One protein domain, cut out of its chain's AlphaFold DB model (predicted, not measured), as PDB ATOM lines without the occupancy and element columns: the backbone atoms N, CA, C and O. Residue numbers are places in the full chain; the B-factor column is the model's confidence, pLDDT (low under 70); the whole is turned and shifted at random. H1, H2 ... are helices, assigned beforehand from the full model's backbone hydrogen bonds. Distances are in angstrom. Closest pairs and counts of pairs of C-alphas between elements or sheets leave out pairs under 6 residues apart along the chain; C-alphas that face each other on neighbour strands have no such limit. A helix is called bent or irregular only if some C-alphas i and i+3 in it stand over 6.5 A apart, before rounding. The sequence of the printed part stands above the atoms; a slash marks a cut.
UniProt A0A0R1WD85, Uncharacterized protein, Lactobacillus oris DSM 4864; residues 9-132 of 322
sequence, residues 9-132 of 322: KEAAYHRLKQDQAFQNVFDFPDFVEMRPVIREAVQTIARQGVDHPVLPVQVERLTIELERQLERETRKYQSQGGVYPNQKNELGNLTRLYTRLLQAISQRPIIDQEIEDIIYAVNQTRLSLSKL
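What this domain is: This is residues 9 to 132 of the 322 residues of an uncharacterized protein of Lactobacillus oris DSM 4864 (UniProt A0A0R1WD85). The longest helix, H3, makes a V with H2, and the helical hairpin of H4 and H5 packs across that V, with H4 crossing both H2 and H3 and H5 side by side with H4. H1 lies off at one edge, touching no helix, at the far end of a long link. You are reading 124 printed residues with five named helices, in the order H1 H2 H3 H4 H5, and no named strand: the class is all helix. The whole is compact, with a radius of gyration of the C-alphas of 15.0 A, and flat in outline, spanning 47 by 40 by 19 A.

Where its parts are: Find C-alpha 56 at (-8.090, -41.756, -3.420); from there H3 runs through residues 56 to 80, 36.0 A long, to C-alpha 80 at (8.803, -11.864, 7.322). H4 follows at residues 85 to 106, 32.4 A long; it is irregular, with C-alphas 86 and 89 at 7.5 A. H5 holds residues 113 to 130, 25.5 A long, and ends at C-alpha 130 at (-4.709, -10.080, 6.896). Go back to residues 31 to 48 for H2, 24.5 A long, with a kink of 30 degrees near residue 38; it is only just irregular, with C-alphas 33 and 36 at 6.8 A. H1 is residues 9 to 18.

How they stand to each other: Start at H3: its residues 59 to 67 touch residues 39 to 47 of H2, at a steep tilt of 58 degrees, opposite ways, and the closest C-alphas, of Gln 43 and Thr 63, are 5.0 A apart. Farther along H3, residues 70 to 74 touch residues 91 to 98 of H4, at a steep tilt of 54 degrees, opposite ways; the closest C-alphas, of Leu 70 and Leu 94, are 6.8 A apart. H4 also touches H2, residues 100 to 105 against 37 to 45, about perpendicular at 80 degrees, with the C-alphas of Ala 41 and Ala 104 closest at 5.2 A. H4 and H5 touch as a helical hairpin, opposite ways at a shallow tilt of 13 degrees; their closest C-alphas, of Thr 95 and Arg 126, are 5.7 A apart. H1 is apart from H2, H3, H4 and H5. Every O i to N i+4 pair is within hydrogen-bond range in H1, H3 and H5, against 12 of 14 in H2 and 16 of 18 in H4.

The domain as a whole: Look for the two C-alphas farthest apart at Ala 11 and His 52, 47.5 A. The printed part has no cut; the link from H1 to H2, residues 19 to 30, is long. The mean pLDDT of the printed part is 78.9, and residues 9 to 20, 28 to 33, 51 to 62, 64 and 68 are under 70.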
ATOM      1  N   LYS A   9      -2.299 -23.896  30.429       48.47
ATOM      2  CA  LYS A   9      -3.035 -23.605  29.196       48.47
ATOM      3  C   LYS A   9      -3.553 -22.176  29.205       48.47
ATOM      4  O   LYS A   9      -3.203 -21.412  28.309       48.47
ATOM      5  N   GLU A  10      -4.288 -21.762  30.239       51.06
ATOM      6  CA  GLU A  10      -4.764 -20.375  30.348       51.06
ATOM      7  C   GLU A  10      -3.600 -19.378  30.278       51.06
ATOM      8  O   GLU A  10      -3.688 -18.382  29.564       51.06
ATOM      9  N   ALA A  11      -2.469 -19.662  30.931       49.59
ATOM     10  CA  ALA A  11      -1.285 -18.804  30.875       49.59
ATOM     11  C   ALA A  11      -0.656 -18.713  29.465       49.59
ATOM     12  O   ALA A  11      -0.217 -17.630  29.067       49.59
ATOM     13  N   ALA A  12      -0.629 -19.808  28.697       51.66
ATOM     14  CA  ALA A  12      -0.157 -19.823  27.310       51.66
ATOM     15  C   ALA A  12      -1.112 -19.059  26.374       51.66
ATOM     16  O   ALA A  12      -0.667 -18.202  25.604       51.66
ATOM     17  N   TYR A  13      -2.424 -19.268  26.518       51.66
ATOM     18  CA  TYR A  13      -3.457 -18.510  25.805       51.66
ATOM     19  C   TYR A  13      -3.453 -17.016  26.184       51.66
ATOM     20  O   TYR A  13      -3.712 -16.159  25.336       51.66
ATOM     21  N   HIS A  14      -3.120 -16.671  27.431       48.56
ATOM     22  CA  HIS A  14      -2.984 -15.285  27.883       48.56
ATOM     23  C   HIS A  14      -1.722 -14.598  27.351       48.56
ATOM     24  O   HIS A  14      -1.813 -13.430  26.977       48.56
ATOM     25  N   ARG A  15      -0.580 -15.297  27.244       49.88
ATOM     26  CA  ARG A  15       0.627 -14.760  26.583       49.88
ATOM     27  C   ARG A  15       0.400 -14.529  25.093       49.88
ATOM     28  O   ARG A  15       0.715 -13.451  24.602       49.88
ATOM     29  N   LEU A  16      -0.238 -15.482  24.408       52.06
ATOM     30  CA  LEU A  16      -0.671 -15.313  23.019       52.06
ATOM     31  C   LEU A  16      -1.605 -14.100  22.868       52.06
ATOM     32  O   LEU A  16      -1.452 -13.329  21.931       52.06
ATOM     33  N   LYS A  17      -2.530 -13.860  23.806       49.00
ATOM     34  CA  LYS A  17      -3.427 -12.688  23.774       49.00
ATOM     35  C   LYS A  17      -2.762 -11.341  24.097       49.00
ATOM     36  O   LYS A  17      -3.336 -10.318  23.723       49.00
ATOM     37  N   GLN A  18      -1.654 -11.306  24.842       47.44
ATOM     38  CA  GLN A  18      -1.085 -10.058  25.379       47.44
ATOM     39  C   GLN A  18      -0.061  -9.385  24.460       47.44
ATOM     40  O   GLN A  18       0.034  -8.157  24.488       47.44
ATOM     41  N   ASP A  19       0.627 -10.137  23.603       45.50
ATOM     42  CA  ASP A  19       1.529  -9.558  22.610       45.50
ATOM     43  C   ASP A  19       0.792  -9.319  21.285       45.50
ATOM     44  O   ASP A  19       0.041 -10.166  20.804       45.50
ATOM     45  N   GLN A  20       1.060  -8.195  20.613       53.59
ATOM     46  CA  GLN A  20       0.697  -7.960  19.200       53.59
ATOM     47  C   GLN A  20       1.449  -8.908  18.232       53.59
ATOM     48  O   GLN A  20       1.707  -8.566  17.078       53.59
ATOM     49  N   ALA A  21       1.846 -10.085  18.709       70.50
ATOM     50  CA  ALA A  21       2.558 -11.100  17.971       70.50
ATOM     51  C   ALA A  21       1.601 -11.826  17.018       70.50
ATOM     52  O   ALA A  21       0.437 -12.093  17.334       70.50
ATOM     53  N   PHE A  22       2.115 -12.135  15.829       81.38
ATOM     54  CA  PHE A  22       1.426 -12.934  14.825       81.38
ATOM     55  C   PHE A  22       0.958 -14.259  15.442       81.38
ATOM     56  O   PHE A  22       1.777 -15.049  15.906       81.38
ATOM     57  N   GLN A  23      -0.353 -14.502  15.435       85.25
ATOM     58  CA  GLN A  23      -0.937 -15.737  15.954       85.25
ATOM     59  C   GLN A  23      -0.866 -16.797  14.867       85.25
ATOM     60  O   GLN A  23      -1.500 -16.633  13.827       85.25
ATOM     61  N   ASN A  24      -0.115 -17.867  15.088       82.81
ATOM     62  CA  ASN A  24       0.014 -18.946  14.123       82.81
ATOM     63  C   ASN A  24      -0.599 -20.233  14.682       82.81
ATOM     64  O   ASN A  24      -0.144 -20.708  15.713       82.81
ATOM     65  N   VAL A  25      -1.589 -20.809  13.990       81.94
ATOM     66  CA  VAL A  25      -2.287 -22.055  14.363       81.94
ATOM     67  C   VAL A  25      -1.308 -23.196  14.626       81.94
ATOM     68  O   VAL A  25      -1.531 -23.981  15.537       81.94
ATOM     69  N   PHE A  26      -0.194 -23.235  13.892       78.19
ATOM     70  CA  PHE A  26       0.861 -24.241  14.043       78.19
ATOM     71  C   PHE A  26       1.690 -24.096  15.325       78.19
ATOM     72  O   PHE A  26       2.488 -24.979  15.620       78.19
ATOM     73  N   ASP A  27       1.529 -22.989  16.050       73.31
ATOM     74  CA  ASP A  27       2.236 -22.691  17.293       73.31
ATOM     75  C   ASP A  27       1.274 -22.705  18.511       73.31
ATOM     76  O   ASP A  27       1.675 -22.350  19.620       73.31
ATOM     77  N   PHE A  28      -0.002 -23.097  18.335       69.88
ATOM     78  CA  PHE A  28      -0.941 -23.258  19.457       69.88
ATOM     79  C   PHE A  28      -0.565 -24.488  20.299       69.88
ATOM     80  O   PHE A  28      -0.239 -25.525  19.721       69.88
ATOM     81  N   PRO A  29      -0.676 -24.424  21.643       64.56
ATOM     82  CA  PRO A  29      -0.319 -25.543  22.520       64.56
ATOM     83  C   PRO A  29      -1.068 -26.842  22.208       64.56
ATOM     84  O   PRO A  29      -0.483 -27.911  22.307       64.56
ATOM     85  N   ASP A  30      -2.337 -26.733  21.804       67.50
ATOM     86  CA  ASP A  30      -3.202 -27.881  21.514       67.50
ATOM     87  C   ASP A  30      -3.232 -28.227  20.006       67.50
ATOM     88  O   ASP A  30      -4.130 -28.920  19.533       67.50
ATOM     89  N   PHE A  31      -2.297 -27.709  19.192       65.62
ATOM     90  CA  PHE A  31      -2.307 -27.925  17.735       65.62
ATOM     91  C   PHE A  31      -2.293 -29.414  17.348       65.62
ATOM     92  O   PHE A  31      -2.846 -29.787  16.309       65.62
ATOM     93  N   VAL A  32      -1.695 -30.267  18.183       58.22
ATOM     94  CA  VAL A  32      -1.647 -31.722  17.988       58.22
ATOM     95  C   VAL A  32      -3.055 -32.304  17.910       58.22
ATOM     96  O   VAL A  32      -3.370 -33.038  16.971       58.22
ATOM     97  N   GLU A  33      -3.918 -31.910  18.838       68.19
ATOM     98  CA  GLU A  33      -5.322 -32.294  18.913       68.19
ATOM     99  C   GLU A  33      -6.142 -31.639  17.789       68.19
ATOM    100  O   GLU A  33      -7.027 -32.263  17.204       68.19
ATOM    101  N   MET A  34      -5.782 -30.416  17.378       77.62
ATOM    102  CA  MET A  34      -6.434 -29.718  16.258       77.62
ATOM    103  C   MET A  34      -6.147 -30.354  14.886       77.62
ATOM    104  O   MET A  34      -6.944 -30.247  13.943       77.62
ATOM    105  N   ARG A  35      -4.981 -30.989  14.730       75.81
ATOM    106  CA  ARG A  35      -4.439 -31.402  13.431       75.81
ATOM    107  C   ARG A  35      -5.305 -32.414  12.671       75.81
ATOM    108  O   ARG A  35      -5.456 -32.212  11.465       75.81
ATOM    109  N   PRO A  36      -5.893 -33.467  13.274       78.56
ATOM    110  CA  PRO A  36      -6.779 -34.389  12.558       78.56
ATOM    111  C   PRO A  36      -7.987 -33.680  11.938       78.56
ATOM    112  O   PRO A  36      -8.328 -33.929  10.780       78.56
ATOM    113  N   VAL A  37      -8.583 -32.737  12.671       84.50
ATOM    114  CA  VAL A  37      -9.725 -31.940  12.203       84.50
ATOM    115  C   VAL A  37      -9.324 -31.030  11.044       84.50
ATOM    116  O   VAL A  37     -10.039 -30.955  10.039       84.50
ATOM    117  N   ILE A  38      -8.162 -30.381  11.155       86.06
ATOM    118  CA  ILE A  38      -7.582 -29.557  10.091       86.06
ATOM    119  C   ILE A  38      -7.269 -30.417   8.859       86.06
ATOM    120  O   ILE A  38      -7.652 -30.042   7.754       86.06
ATOM    121  N   ARG A  39      -6.643 -31.588   9.025       84.19
ATOM    122  CA  ARG A  39      -6.322 -32.521   7.934       84.19
ATOM    123  C   ARG A  39      -7.572 -32.973   7.191       84.19
ATOM    124  O   ARG A  39      -7.591 -32.950   5.965       84.19
ATOM    125  N   GLU A  40      -8.622 -33.360   7.909       84.94
ATOM    126  CA  GLU A  40      -9.897 -33.762   7.308       84.94
ATOM    127  C   GLU A  40     -10.530 -32.612   6.504       84.94
ATOM    128  O   GLU A  40     -11.029 -32.803   5.388       84.94
ATOM    129  N   ALA A  41     -10.448 -31.388   7.027       90.00
ATOM    130  CA  ALA A  41     -10.907 -30.197   6.328       90.00
ATOM    131  C   ALA A  41     -10.060 -29.897   5.075       90.00
ATOM    132  O   ALA A  41     -10.620 -29.632   4.009       90.00
ATOM    133  N   VAL A  42      -8.729 -30.018   5.147       88.44
ATOM    134  CA  VAL A  42      -7.840 -29.893   3.977       88.44
ATOM    135  C   VAL A  42      -8.131 -30.985   2.948       88.44
ATOM    136  O   VAL A  42      -8.190 -30.697   1.756       88.44
ATOM    137  N   GLN A  43      -8.397 -32.219   3.380       83.81
ATOM    138  CA  GLN A  43      -8.764 -33.311   2.483       83.81
ATOM    139  C   GLN A  43     -10.093 -33.026   1.774       83.81
ATOM    140  O   GLN A  43     -10.236 -33.292   0.579       83.81
ATOM    141  N   THR A  44     -11.059 -32.433   2.477       87.75
ATOM    142  CA  THR A  44     -12.329 -31.983   1.891       87.75
ATOM    143  C   THR A  44     -12.094 -30.907   0.830       87.75
ATOM    144  O   THR A  44     -12.635 -30.995  -0.272       87.75
ATOM    145  N   ILE A  45     -11.225 -29.935   1.117       88.31
ATOM    146  CA  ILE A  45     -10.819 -28.892   0.165       88.31
ATOM    147  C   ILE A  45     -10.129 -29.499  -1.062       88.31
ATOM    148  O   ILE A  45     -10.449 -29.109  -2.186       88.31
ATOM    149  N   ALA A  46      -9.228 -30.462  -0.856       83.69
ATOM    150  CA  ALA A  46      -8.525 -31.171  -1.920       83.69
ATOM    151  C   ALA A  46      -9.511 -31.903  -2.839       83.69
ATOM    152  O   ALA A  46      -9.418 -31.780  -4.055       83.69
ATOM    153  N   ARG A  47     -10.500 -32.607  -2.269       81.69
ATOM    154  CA  ARG A  47     -11.559 -33.294  -3.033       81.69
ATOM    155  C   ARG A  47     -12.412 -32.326  -3.844       81.69
ATOM    156  O   ARG A  47     -12.702 -32.604  -4.999       81.69
ATOM    157  N   GLN A  48     -12.796 -31.195  -3.255       82.38
ATOM    158  CA  GLN A  48     -13.575 -30.155  -3.937       82.38
ATOM    159  C   GLN A  48     -12.793 -29.446  -5.048       82.38
ATOM    160  O   GLN A  48     -13.397 -28.818  -5.909       82.38
ATOM    161  N   GLY A  49     -11.460 -29.485  -4.999       73.12
ATOM    162  CA  GLY A  49     -10.588 -28.876  -6.001       73.12
ATOM    163  C   GLY A  49     -10.427 -29.696  -7.280       73.12
ATOM    164  O   GLY A  49      -9.688 -29.268  -8.161       73.12
ATOM    165  N   VAL A  50     -11.070 -30.863  -7.384       72.25
ATOM    166  CA  VAL A  50     -10.967 -31.740  -8.551       72.25
ATOM    167  C   VAL A  50     -12.331 -31.883  -9.223       72.25
ATOM    168  O   VAL A  50     -13.277 -32.392  -8.628       72.25
ATOM    169  N   ASP A  51     -12.417 -31.477 -10.490       67.38
ATOM    170  CA  ASP A  51     -13.670 -31.449 -11.264       67.38
ATOM    171  C   ASP A  51     -14.158 -32.840 -11.720       67.38
ATOM    172  O   ASP A  51     -15.248 -32.982 -12.284       67.38
ATOM    173  N   HIS A  52     -13.356 -33.888 -11.506       63.97
ATOM    174  CA  HIS A  52     -13.614 -35.249 -11.973       63.97
ATOM    175  C   HIS A  52     -13.307 -36.293 -10.889       63.97
ATOM    176  O   HIS A  52     -12.452 -36.059 -10.033       63.97
ATOM    177  N   PRO A  53     -13.947 -37.479 -10.923       61.56
ATOM    178  CA  PRO A  53     -13.608 -38.572 -10.019       61.56
ATOM    179  C   PRO A  53     -12.133 -38.963 -10.164       61.56
ATOM    180  O   PRO A  53     -11.694 -39.397 -11.228       61.56
ATOM    181  N   VAL A  54     -11.373 -38.823  -9.081       65.00
ATOM    182  CA  VAL A  54      -9.951 -39.171  -9.008       65.00
ATOM    183  C   VAL A  54      -9.706 -40.293  -8.017       65.00
ATOM    184  O   VAL A  54     -10.497 -40.538  -7.104       65.00
ATOM    185  N   LEU A  55      -8.584 -40.988  -8.194       47.78
ATOM    186  CA  LEU A  55      -8.189 -42.058  -7.285       47.78
ATOM    187  C   LEU A  55      -7.954 -41.488  -5.873       47.78
ATOM    188  O   LEU A  55      -7.349 -40.420  -5.749       47.78
ATOM    189  N   PRO A  56      -8.315 -42.212  -4.796       48.25
ATOM    190  CA  PRO A  56      -8.090 -41.756  -3.420       48.25
ATOM    191  C   PRO A  56      -6.640 -41.341  -3.133       48.25
ATOM    192  O   PRO A  56      -6.390 -40.374  -2.423       48.25
ATOM    193  N   VAL A  57      -5.672 -42.018  -3.758       46.38
ATOM    194  CA  VAL A  57      -4.240 -41.699  -3.645       46.38
ATOM    195  C   VAL A  57      -3.902 -40.314  -4.214       46.38
ATOM    196  O   VAL A  57      -3.007 -39.645  -3.708       46.38
ATOM    197  N   GLN A  58      -4.597 -39.866  -5.262       47.44
ATOM    198  CA  GLN A  58      -4.383 -38.538  -5.847       47.44
ATOM    199  C   GLN A  58      -4.930 -37.444  -4.927       47.44
ATOM    200  O   GLN A  58      -4.250 -36.448  -4.703       47.44
ATOM    201  N   VAL A  59      -6.097 -37.674  -4.320       56.59
ATOM    202  CA  VAL A  59      -6.654 -36.789  -3.287       56.59
ATOM    203  C   VAL A  59      -5.709 -36.682  -2.095       56.59
ATOM    204  O   VAL A  59      -5.480 -35.588  -1.590       56.59
ATOM    205  N   GLU A  60      -5.127 -37.798  -1.661       56.53
ATOM    206  CA  GLU A  60      -4.191 -37.805  -0.538       56.53
ATOM    207  C   GLU A  60      -2.915 -37.012  -0.852       56.53
ATOM    208  O   GLU A  60      -2.443 -36.239  -0.022       56.53
ATOM    209  N   ARG A  61      -2.389 -37.126  -2.079       59.19
ATOM    210  CA  ARG A  61      -1.247 -36.314  -2.530       59.19
ATOM    211  C   ARG A  61      -1.567 -34.821  -2.517       59.19
ATOM    212  O   ARG A  61      -0.783 -34.058  -1.965       59.19
ATOM    213  N   LEU A  62      -2.725 -34.434  -3.050       67.31
ATOM    214  CA  LEU A  62      -3.191 -33.044  -3.046       67.31
ATOM    215  C   LEU A  62      -3.427 -32.521  -1.625       67.31
ATOM    216  O   LEU A  62      -3.108 -31.378  -1.324       67.31
ATOM    217  N   THR A  63      -3.943 -33.365  -0.732       70.06
ATOM    218  CA  THR A  63      -4.137 -33.030   0.687       70.06
ATOM    219  C   THR A  63      -2.801 -32.704   1.340       70.06
ATOM    220  O   THR A  63      -2.655 -31.654   1.955       70.06
ATOM    221  N   ILE A  64      -1.804 -33.567   1.143       69.38
ATOM    222  CA  ILE A  64      -0.451 -33.367   1.666       69.38
ATOM    223  C   ILE A  64       0.182 -32.097   1.082       69.38
ATOM    224  O   ILE A  64       0.865 -31.367   1.796       69.38
ATOM    225  N   GLU A  65      -0.013 -31.828  -0.207       71.62
ATOM    226  CA  GLU A  65       0.489 -30.621  -0.871       71.62
ATOM    227  C   GLU A  65      -0.154 -29.347  -0.306       71.62
ATOM    228  O   GLU A  65       0.556 -28.411   0.056       71.62
ATOM    229  N   LEU A  66      -1.474 -29.347  -0.115       80.88
ATOM    230  CA  LEU A  66      -2.208 -28.226   0.470       80.88
ATOM    231  C   LEU A  66      -1.857 -27.992   1.941       80.88
ATOM    232  O   LEU A  66      -1.687 -26.844   2.341       80.88
ATOM    233  N   GLU A  67      -1.708 -29.047   2.747       78.56
ATOM    234  CA  GLU A  67      -1.220 -28.928   4.130       78.56
ATOM    235  C   GLU A  67       0.174 -28.292   4.161       78.56
ATOM    236  O   GLU A  67       0.441 -27.394   4.962       78.56
ATOM    237  N   ARG A  68       1.064 -28.733   3.259       69.88
ATOM    238  CA  ARG A  68       2.415 -28.174   3.128       69.88
ATOM    239  C   ARG A  68       2.370 -26.705   2.741       69.88
ATOM    240  O   ARG A  68       3.093 -25.923   3.347       69.88
ATOM    241  N   GLN A  69       1.552 -26.339   1.759       82.88
ATOM    242  CA  GLN A  69       1.380 -24.953   1.340       82.88
ATOM    243  C   GLN A  69       0.859 -24.090   2.498       82.88
ATOM    244  O   GLN A  69       1.448 -23.048   2.787       82.88
ATOM    245  N   LEU A  70      -0.187 -24.554   3.201       87.94
ATOM    246  CA  LEU A  70      -0.798 -23.848   4.334       87.94
ATOM    247  C   LEU A  70       0.255 -23.512   5.390       87.94
ATOM    248  O   LEU A  70       0.381 -22.360   5.794       87.94
ATOM    249  N   GLU A  71       1.044 -24.500   5.804       83.06
ATOM    250  CA  GLU A  71       2.084 -24.304   6.811       83.06
ATOM    251  C   GLU A  71       3.217 -23.401   6.328       83.06
ATOM    252  O   GLU A  71       3.595 -22.452   7.019       83.06
ATOM    253  N   ARG A  72       3.742 -23.669   5.131       75.19
ATOM    254  CA  ARG A  72       4.916 -22.972   4.594       75.19
ATOM    255  C   ARG A  72       4.651 -21.500   4.370       75.19
ATOM    256  O   ARG A  72       5.403 -20.666   4.868       75.19
ATOM    257  N   GLU A  73       3.584 -21.171   3.649       85.75
ATOM    258  CA  GLU A  73       3.276 -19.773   3.376       85.75
ATOM    259  C   GLU A  73       2.960 -19.028   4.682       85.75
ATOM    260  O   GLU A  73       3.412 -17.899   4.866       85.75
ATOM    261  N   THR A  74       2.293 -19.677   5.647       87.44
ATOM    262  CA  THR A  74       2.015 -19.069   6.961       87.44
ATOM    263  C   THR A  74       3.295 -18.760   7.730       87.44
ATOM    264  O   THR A  74       3.479 -17.622   8.166       87.44
ATOM    265  N   ARG A  75       4.210 -19.732   7.860       82.12
ATOM    266  CA  ARG A  75       5.493 -19.528   8.553       82.12
ATOM    267  C   ARG A  75       6.377 -18.513   7.824       82.12
ATOM    268  O   ARG A  75       7.047 -17.716   8.483       82.12
ATOM    269  N   LYS A  76       6.338 -18.470   6.484       85.94
ATOM    270  CA  LYS A  76       7.017 -17.429   5.697       85.94
ATOM    271  C   LYS A  76       6.549 -16.044   6.128       85.94
ATOM    272  O   LYS A  76       7.374 -15.230   6.539       85.94
ATOM    273  N   TYR A  77       5.245 -15.785   6.095       88.88
ATOM    274  CA  TYR A  77       4.701 -14.475   6.446       88.88
ATOM    275  C   TYR A  77       4.878 -14.112   7.924       88.88
ATOM    276  O   TYR A  77       5.157 -12.952   8.226       88.88
ATOM    277  N   GLN A  78       4.799 -15.091   8.830       85.56
ATOM    278  CA  GLN A  78       5.140 -14.905  10.242       85.56
ATOM    279  C   GLN A  78       6.589 -14.426  10.403       85.56
ATOM    280  O   GLN A  78       6.832 -13.427  11.071       85.56
ATOM    281  N   SER A  79       7.544 -15.107   9.758       81.00
ATOM    282  CA  SER A  79       8.968 -14.754   9.843       81.00
ATOM    283  C   SER A  79       9.298 -13.420   9.170       81.00
ATOM    284  O   SER A  79      10.150 -12.678   9.651       81.00
ATOM    285  N   GLN A  80       8.608 -13.101   8.072       84.25
ATOM    286  CA  GLN A  80       8.803 -11.864   7.322       84.25
ATOM    287  C   GLN A  80       8.230 -10.648   8.067       84.25
ATOM    288  O   GLN A  80       8.701  -9.531   7.868       84.25
ATOM    289  N   GLY A  81       7.196 -10.843   8.895       85.81
ATOM    290  CA  GLY A  81       6.578  -9.781   9.696       85.81
ATOM    291  C   GLY A  81       5.861  -8.694   8.882       85.81
ATOM    292  O   GLY A  81       5.517  -7.647   9.421       85.81
ATOM    293  N   GLY A  82       5.631  -8.918   7.586       89.38
ATOM    294  CA  GLY A  82       5.021  -7.961   6.661       89.38
ATOM    295  C   GLY A  82       4.838  -8.561   5.268       89.38
ATOM    296  O   GLY A  82       5.107  -9.743   5.073       89.38
ATOM    297  N   VAL A  83       4.366  -7.781   4.292       93.75
ATOM    298  CA  VAL A  83       4.032  -8.257   2.931       93.75
ATOM    299  C   VAL A  83       4.582  -7.310   1.867       93.75
ATOM    300  O   VAL A  83       4.257  -6.122   1.860       93.75
ATOM    301  N   TYR A  84       5.365  -7.833   0.920       95.19
ATOM    302  CA  TYR A  84       5.855  -7.054  -0.222       95.19
ATOM    303  C   TYR A  84       4.784  -6.900  -1.327       95.19
ATOM    304  O   TYR A  84       3.913  -7.759  -1.479       95.19
ATOM    305  N   PRO A  85       4.839  -5.841  -2.160       93.38
ATOM    306  CA  PRO A  85       3.883  -5.599  -3.243       93.38
ATOM    307  C   PRO A  85       3.651  -6.781  -4.192       93.38
ATOM    308  O   PRO A  85       2.509  -7.019  -4.585       93.38
ATOM    309  N   ASN A  86       4.698  -7.533  -4.536       93.38
ATOM    310  CA  ASN A  86       4.616  -8.682  -5.442       93.38
ATOM    311  C   ASN A  86       3.957  -9.924  -4.806       93.38
ATOM    312  O   ASN A  86       3.489 -10.794  -5.531       93.38
ATOM    313  N   GLN A  87       3.867  -9.989  -3.474       94.06
ATOM    314  CA  GLN A  87       3.319 -11.123  -2.714       94.06
ATOM    315  C   GLN A  87       1.812 -11.004  -2.418       94.06
ATOM    316  O   GLN A  87       1.203 -11.936  -1.899       94.06
ATOM    317  N   LYS A  88       1.165  -9.880  -2.756       90.81
ATOM    318  CA  LYS A  88      -0.247  -9.621  -2.400       90.81
ATOM    319  C   LYS A  88      -1.222 -10.702  -2.880       90.81
ATOM    320  O   LYS A  88      -2.152 -11.051  -2.158       90.81
ATOM    321  N   ASN A  89      -1.020 -11.220  -4.092       90.50
ATOM    322  CA  ASN A  89      -1.879 -12.265  -4.652       90.50
ATOM    323  C   ASN A  89      -1.712 -13.596  -3.915       90.50
ATOM    324  O   ASN A  89      -2.699 -14.281  -3.661       90.50
ATOM    325  N   GLU A  90      -0.478 -13.936  -3.552       91.69
ATOM    326  CA  GLU A  90      -0.154 -15.149  -2.810       91.69
ATOM    327  C   GLU A  90      -0.750 -15.105  -1.398       91.69
ATOM    328  O   GLU A  90      -1.543 -15.978  -1.051       91.69
ATOM    329  N   LEU A  91      -0.519 -14.023  -0.642       93.69
ATOM    330  CA  LEU A  91      -1.165 -13.814   0.659       93.69
ATOM    331  C   LEU A  91      -2.697 -13.879   0.555       93.69
ATOM    332  O   LEU A  91      -3.373 -14.438   1.422       93.69
ATOM    333  N   GLY A  92      -3.261 -13.307  -0.513       91.94
ATOM    334  CA  GLY A  92      -4.691 -13.377  -0.794       91.94
ATOM    335  C   GLY A  92      -5.177 -14.815  -0.991       91.94
ATOM    336  O   GLY A  92      -6.224 -15.185  -0.459       91.94
ATOM    337  N   ASN A  93      -4.415 -15.641  -1.707       91.62
ATOM    338  CA  ASN A  93      -4.717 -17.057  -1.899       91.62
ATOM    339  C   ASN A  93      -4.606 -17.845  -0.587       91.62
ATOM    340  O   ASN A  93      -5.533 -18.591  -0.267       91.62
ATOM    341  N   LEU A  94      -3.568 -17.607   0.219       93.88
ATOM    342  CA  LEU A  94      -3.424 -18.212   1.545       93.88
ATOM    343  C   LEU A  94      -4.595 -17.852   2.469       93.88
ATOM    344  O   LEU A  94      -5.208 -18.716   3.093       93.88
ATOM    345  N   THR A  95      -4.974 -16.576   2.513       94.81
ATOM    346  CA  THR A  95      -6.094 -16.094   3.338       94.81
ATOM    347  C   THR A  95      -7.428 -16.715   2.897       94.81
ATOM    348  O   THR A  95      -8.281 -17.053   3.728       94.81
ATOM    349  N   ARG A  96      -7.618 -16.918   1.585       93.12
ATOM    350  CA  ARG A  96      -8.767 -17.658   1.038       93.12
ATOM    351  C   ARG A  96      -8.723 -19.135   1.418       93.12
ATOM    352  O   ARG A  96      -9.768 -19.674   1.768       93.12
ATOM    353  N   LEU A  97      -7.552 -19.771   1.397       93.19
ATOM    354  CA  LEU A  97      -7.387 -21.164   1.813       93.19
ATOM    355  C   LEU A  97      -7.774 -21.348   3.288       93.19
ATOM    356  O   LEU A  97      -8.592 -22.212   3.589       93.19
ATOM    357  N   TYR A  98      -7.322 -20.460   4.179       95.94
ATOM    358  CA  TYR A  98      -7.778 -20.427   5.576       95.94
ATOM    359  C   TYR A  98      -9.287 -20.199   5.713       95.94
ATOM    360  O   TYR A  98      -9.936 -20.791   6.572       95.94
ATOM    361  N   THR A  99      -9.876 -19.363   4.857       94.56
ATOM    362  CA  THR A  99     -11.333 -19.157   4.848       94.56
ATOM    363  C   THR A  99     -12.073 -20.437   4.449       94.56
ATOM    364  O   THR A  99     -13.059 -20.791   5.093       94.56
ATOM    365  N   ARG A 100     -11.587 -21.166   3.437       93.38
ATOM    366  CA  ARG A 100     -12.143 -22.472   3.043       93.38
ATOM    367  C   ARG A 100     -11.969 -23.516   4.144       93.38
ATOM    368  O   ARG A 100     -12.875 -24.315   4.355       93.38
ATOM    369  N   LEU A 101     -10.848 -23.481   4.865       94.06
ATOM    370  CA  LEU A 101     -10.593 -24.366   6.001       94.06
ATOM    371  C   LEU A 101     -11.629 -24.148   7.109       94.06
ATOM    372  O   LEU A 101     -12.273 -25.101   7.533       94.06
ATOM    373  N   LEU A 102     -11.870 -22.890   7.493       94.69
ATOM    374  CA  LEU A 102     -12.919 -22.536   8.455       94.69
ATOM    375  C   LEU A 102     -14.301 -23.008   7.998       94.69
ATOM    376  O   LEU A 102     -15.052 -23.553   8.802       94.69
ATOM    377  N   GLN A 103     -14.634 -22.833   6.716       92.94
ATOM    378  CA  GLN A 103     -15.909 -23.295   6.157       92.94
ATOM    379  C   GLN A 103     -16.055 -24.816   6.250       92.94
ATOM    380  O   GLN A 103     -17.100 -25.289   6.680       92.94
ATOM    381  N   ALA A 104     -15.017 -25.574   5.886       92.12
ATOM    382  CA  ALA A 104     -15.040 -27.032   5.944       92.12
ATOM    383  C   ALA A 104     -15.161 -27.551   7.388       92.12
ATOM    384  O   ALA A 104     -15.944 -28.461   7.643       92.12
ATOM    385  N   ILE A 105     -14.454 -26.941   8.345       91.00
ATOM    386  CA  ILE A 105     -14.563 -27.299   9.770       91.00
ATOM    387  C   ILE A 105     -15.962 -26.962  10.308       91.00
ATOM    388  O   ILE A 105     -16.573 -27.779  10.991       91.00
ATOM    389  N   SER A 106     -16.511 -25.801   9.937       89.31
ATOM    390  CA  SER A 106     -17.827 -25.334  10.405       89.31
ATOM    391  C   SER A 106     -19.015 -26.102   9.808       89.31
ATOM    392  O   SER A 106     -20.138 -25.938  10.269       89.31
ATOM    393  N   GLN A 107     -18.800 -26.917   8.769       88.00
ATOM    394  CA  GLN A 107     -19.836 -27.766   8.164       88.00
ATOM    395  C   GLN A 107     -20.058 -29.083   8.923       88.00
ATOM    396  O   GLN A 107     -20.931 -29.867   8.543       88.00
ATOM    397  N   ARG A 108     -19.283 -29.347   9.983       84.88
ATOM    398  CA  ARG A 108     -19.462 -30.534  10.825       84.88
ATOM    399  C   ARG A 108     -20.846 -30.527  11.493       84.88
ATOM    400  O   ARG A 108     -21.327 -29.472  11.900       84.88
ATOM    401  N   PRO A 109     -21.487 -31.700  11.644       81.31
ATOM    402  CA  PRO A 109     -22.820 -31.801  12.240       81.31
ATOM    403  C   PRO A 109     -22.836 -31.507  13.746       81.31
ATOM    404  O   PRO A 109     -23.880 -31.151  14.285       81.31
ATOM    405  N   ILE A 110     -21.697 -31.679  14.420       83.75
ATOM    406  CA  ILE A 110     -21.512 -31.404  15.844       83.75
ATOM    407  C   ILE A 110     -20.322 -30.455  15.964       83.75
ATOM    408  O   ILE A 110     -19.254 -30.736  15.419       83.75
ATOM    409  N   ILE A 111     -20.541 -29.344  16.661       86.94
ATOM    410  CA  ILE A 111     -19.520 -28.369  17.040       86.94
ATOM    411  C   ILE A 111     -19.490 -28.380  18.567       86.94
ATOM    412  O   ILE A 111     -20.414 -27.883  19.208       86.94
ATOM    413  N   ASP A 112     -18.493 -29.048  19.131       85.12
ATOM    414  CA  ASP A 112     -18.204 -29.028  20.562       85.12
ATOM    415  C   ASP A 112     -17.099 -28.002  20.865       85.12
ATOM    416  O   ASP A 112     -16.595 -27.323  19.966       85.12
ATOM    417  N   GLN A 113     -16.736 -27.873  22.142       76.88
ATOM    418  CA  GLN A 113     -15.733 -26.907  22.600       76.88
ATOM    419  C   GLN A 113     -14.381 -27.072  21.885       76.88
ATOM    420  O   GLN A 113     -13.729 -26.080  21.570       76.88
ATOM    421  N   GLU A 114     -13.978 -28.308  21.583       79.44
ATOM    422  CA  GLU A 114     -12.718 -28.601  20.895       79.44
ATOM    423  C   GLU A 114     -12.746 -28.059  19.459       79.44
ATOM    424  O   GLU A 114     -11.811 -27.390  19.012       79.44
ATOM    425  N   ILE A 115     -13.858 -28.261  18.744       85.62
ATOM    426  CA  ILE A 115     -14.042 -27.688  17.408       85.62
ATOM    427  C   ILE A 115     -14.105 -26.151  17.450       85.62
ATOM    428  O   ILE A 115     -13.579 -25.499  16.543       85.62
ATOM    429  N   GLU A 116     -14.701 -25.549  18.482       83.19
ATOM    430  CA  GLU A 116     -14.704 -24.087  18.658       83.19
ATOM    431  C   GLU A 116     -13.291 -23.516  18.845       83.19
ATOM    432  O   GLU A 116     -12.950 -22.509  18.211       83.19
ATOM    433  N   ASP A 117     -12.446 -24.179  19.637       81.56
ATOM    434  CA  ASP A 117     -11.057 -23.770  19.871       81.56
ATOM    435  C   ASP A 117     -10.222 -23.863  18.581       81.56
ATOM    436  O   ASP A 117      -9.447 -22.954  18.256       81.56
ATOM    437  N   ILE A 118     -10.460 -24.896  17.767       86.12
ATOM    438  CA  ILE A 118      -9.853 -25.038  16.436       86.12
ATOM    439  C   ILE A 118     -10.289 -23.896  15.514       86.12
ATOM    440  O   ILE A 118      -9.458 -23.258  14.859       86.12
ATOM    441  N   ILE A 119     -11.594 -23.610  15.455       89.62
ATOM    442  CA  ILE A 119     -12.138 -22.503  14.657       89.62
ATOM    443  C   ILE A 119     -11.498 -21.182  15.091       89.62
ATOM    444  O   ILE A 119     -11.119 -20.367  14.239       89.62
ATOM    445  N   TYR A 120     -11.333 -20.974  16.397       88.38
ATOM    446  CA  TYR A 120     -10.666 -19.801  16.938       88.38
ATOM    447  C   TYR A 120      -9.212 -19.702  16.462       88.38
ATOM    448  O   TYR A 120      -8.851 -18.684  15.865       88.38
ATOM    449  N   ALA A 121      -8.396 -20.743  16.653       86.56
ATOM    450  CA  ALA A 121      -6.974 -20.743  16.300       86.56
ATOM    451  C   ALA A 121      -6.737 -20.515  14.795       86.56
ATOM    452  O   ALA A 121      -5.934 -19.665  14.376       86.56
ATOM    453  N   VAL A 122      -7.518 -21.202  13.958       92.44
ATOM    454  CA  VAL A 122      -7.485 -21.045  12.499       92.44
ATOM    455  C   VAL A 122      -7.887 -19.619  12.096       92.44
ATOM    456  O   VAL A 122      -7.247 -18.997  11.239       92.44
ATOM    457  N   ASN A 123      -8.916 -19.049  12.730       92.81
ATOM    458  CA  ASN A 123      -9.356 -17.689  12.430       92.81
ATOM    459  C   ASN A 123      -8.356 -16.625  12.912       92.81
ATOM    460  O   ASN A 123      -8.141 -15.648  12.194       92.81
ATOM    461  N   GLN A 124      -7.704 -16.808  14.065       90.50
ATOM    462  CA  GLN A 124      -6.649 -15.894  14.526       90.50
ATOM    463  C   GLN A 124      -5.472 -15.846  13.550       90.50
ATOM    464  O   GLN A 124      -4.966 -14.762  13.252       90.50
ATOM    465  N   THR A 125      -5.105 -16.987  12.969       92.19
ATOM    466  CA  THR A 125      -4.057 -17.054  11.937       92.19
ATOM    467  C   THR A 125      -4.445 -16.284  10.689       92.19
ATOM    468  O   THR A 125      -3.707 -15.418  10.219       92.19
ATOM    469  N   ARG A 126      -5.667 -16.508  10.195       95.88
ATOM    470  CA  ARG A 126      -6.222 -15.769   9.055       95.88
ATOM    471  C   ARG A 126      -6.246 -14.254   9.291       95.88
ATOM    472  O   ARG A 126      -5.922 -13.475   8.390       95.88
ATOM    473  N   LEU A 127      -6.646 -13.826  10.489       93.44
ATOM    474  CA  LEU A 127      -6.685 -12.414  10.870       93.44
ATOM    475  C   LEU A 127      -5.277 -11.822  10.989       93.44
ATOM    476  O   LEU A 127      -5.076 -10.689  10.559       93.44
ATOM    477  N   SER A 128      -4.317 -12.580  11.522       91.94
ATOM    478  CA  SER A 128      -2.914 -12.163  11.620       91.94
ATOM    479  C   SER A 128      -2.304 -11.949  10.236       91.94
ATOM    480  O   SER A 128      -1.744 -10.887   9.981       91.94
ATOM    481  N   LEU A 129      -2.527 -12.881   9.302       94.25
ATOM    482  CA  LEU A 129      -2.123 -12.749   7.896       94.25
ATOM    483  C   LEU A 129      -2.719 -11.503   7.229       94.25
ATOM    484  O   LEU A 129      -2.023 -10.766   6.537       94.25
ATOM    485  N   SER A 130      -4.000 -11.227   7.481       90.69
ATOM    486  CA  SER A 130      -4.709 -10.080   6.896       90.69
ATOM    487  C   SER A 130      -4.224  -8.722   7.421       90.69
ATOM    488  O   SER A 130      -4.454  -7.701   6.777       90.69
ATOM    489  N   LYS A 131      -3.591  -8.695   8.601       92.00
ATOM    490  CA  LYS A 131      -3.125  -7.476   9.282       92.00
ATOM    491  C   LYS A 131      -1.639  -7.187   9.073       92.00
ATOM    492  O   LYS A 131      -1.138  -6.216   9.637       92.00
ATOM    493  N   LEU A 132      -0.935  -8.008   8.295       92.69
ATOM    494  CA  LEU A 132       0.491  -7.814   8.059       92.69
ATOM    495  C   LEU A 132       0.766  -6.445   7.414       92.69
ATOM    496  O   LEU A 132       0.099  -6.077   6.440       92.69
TER     497      LEU A 132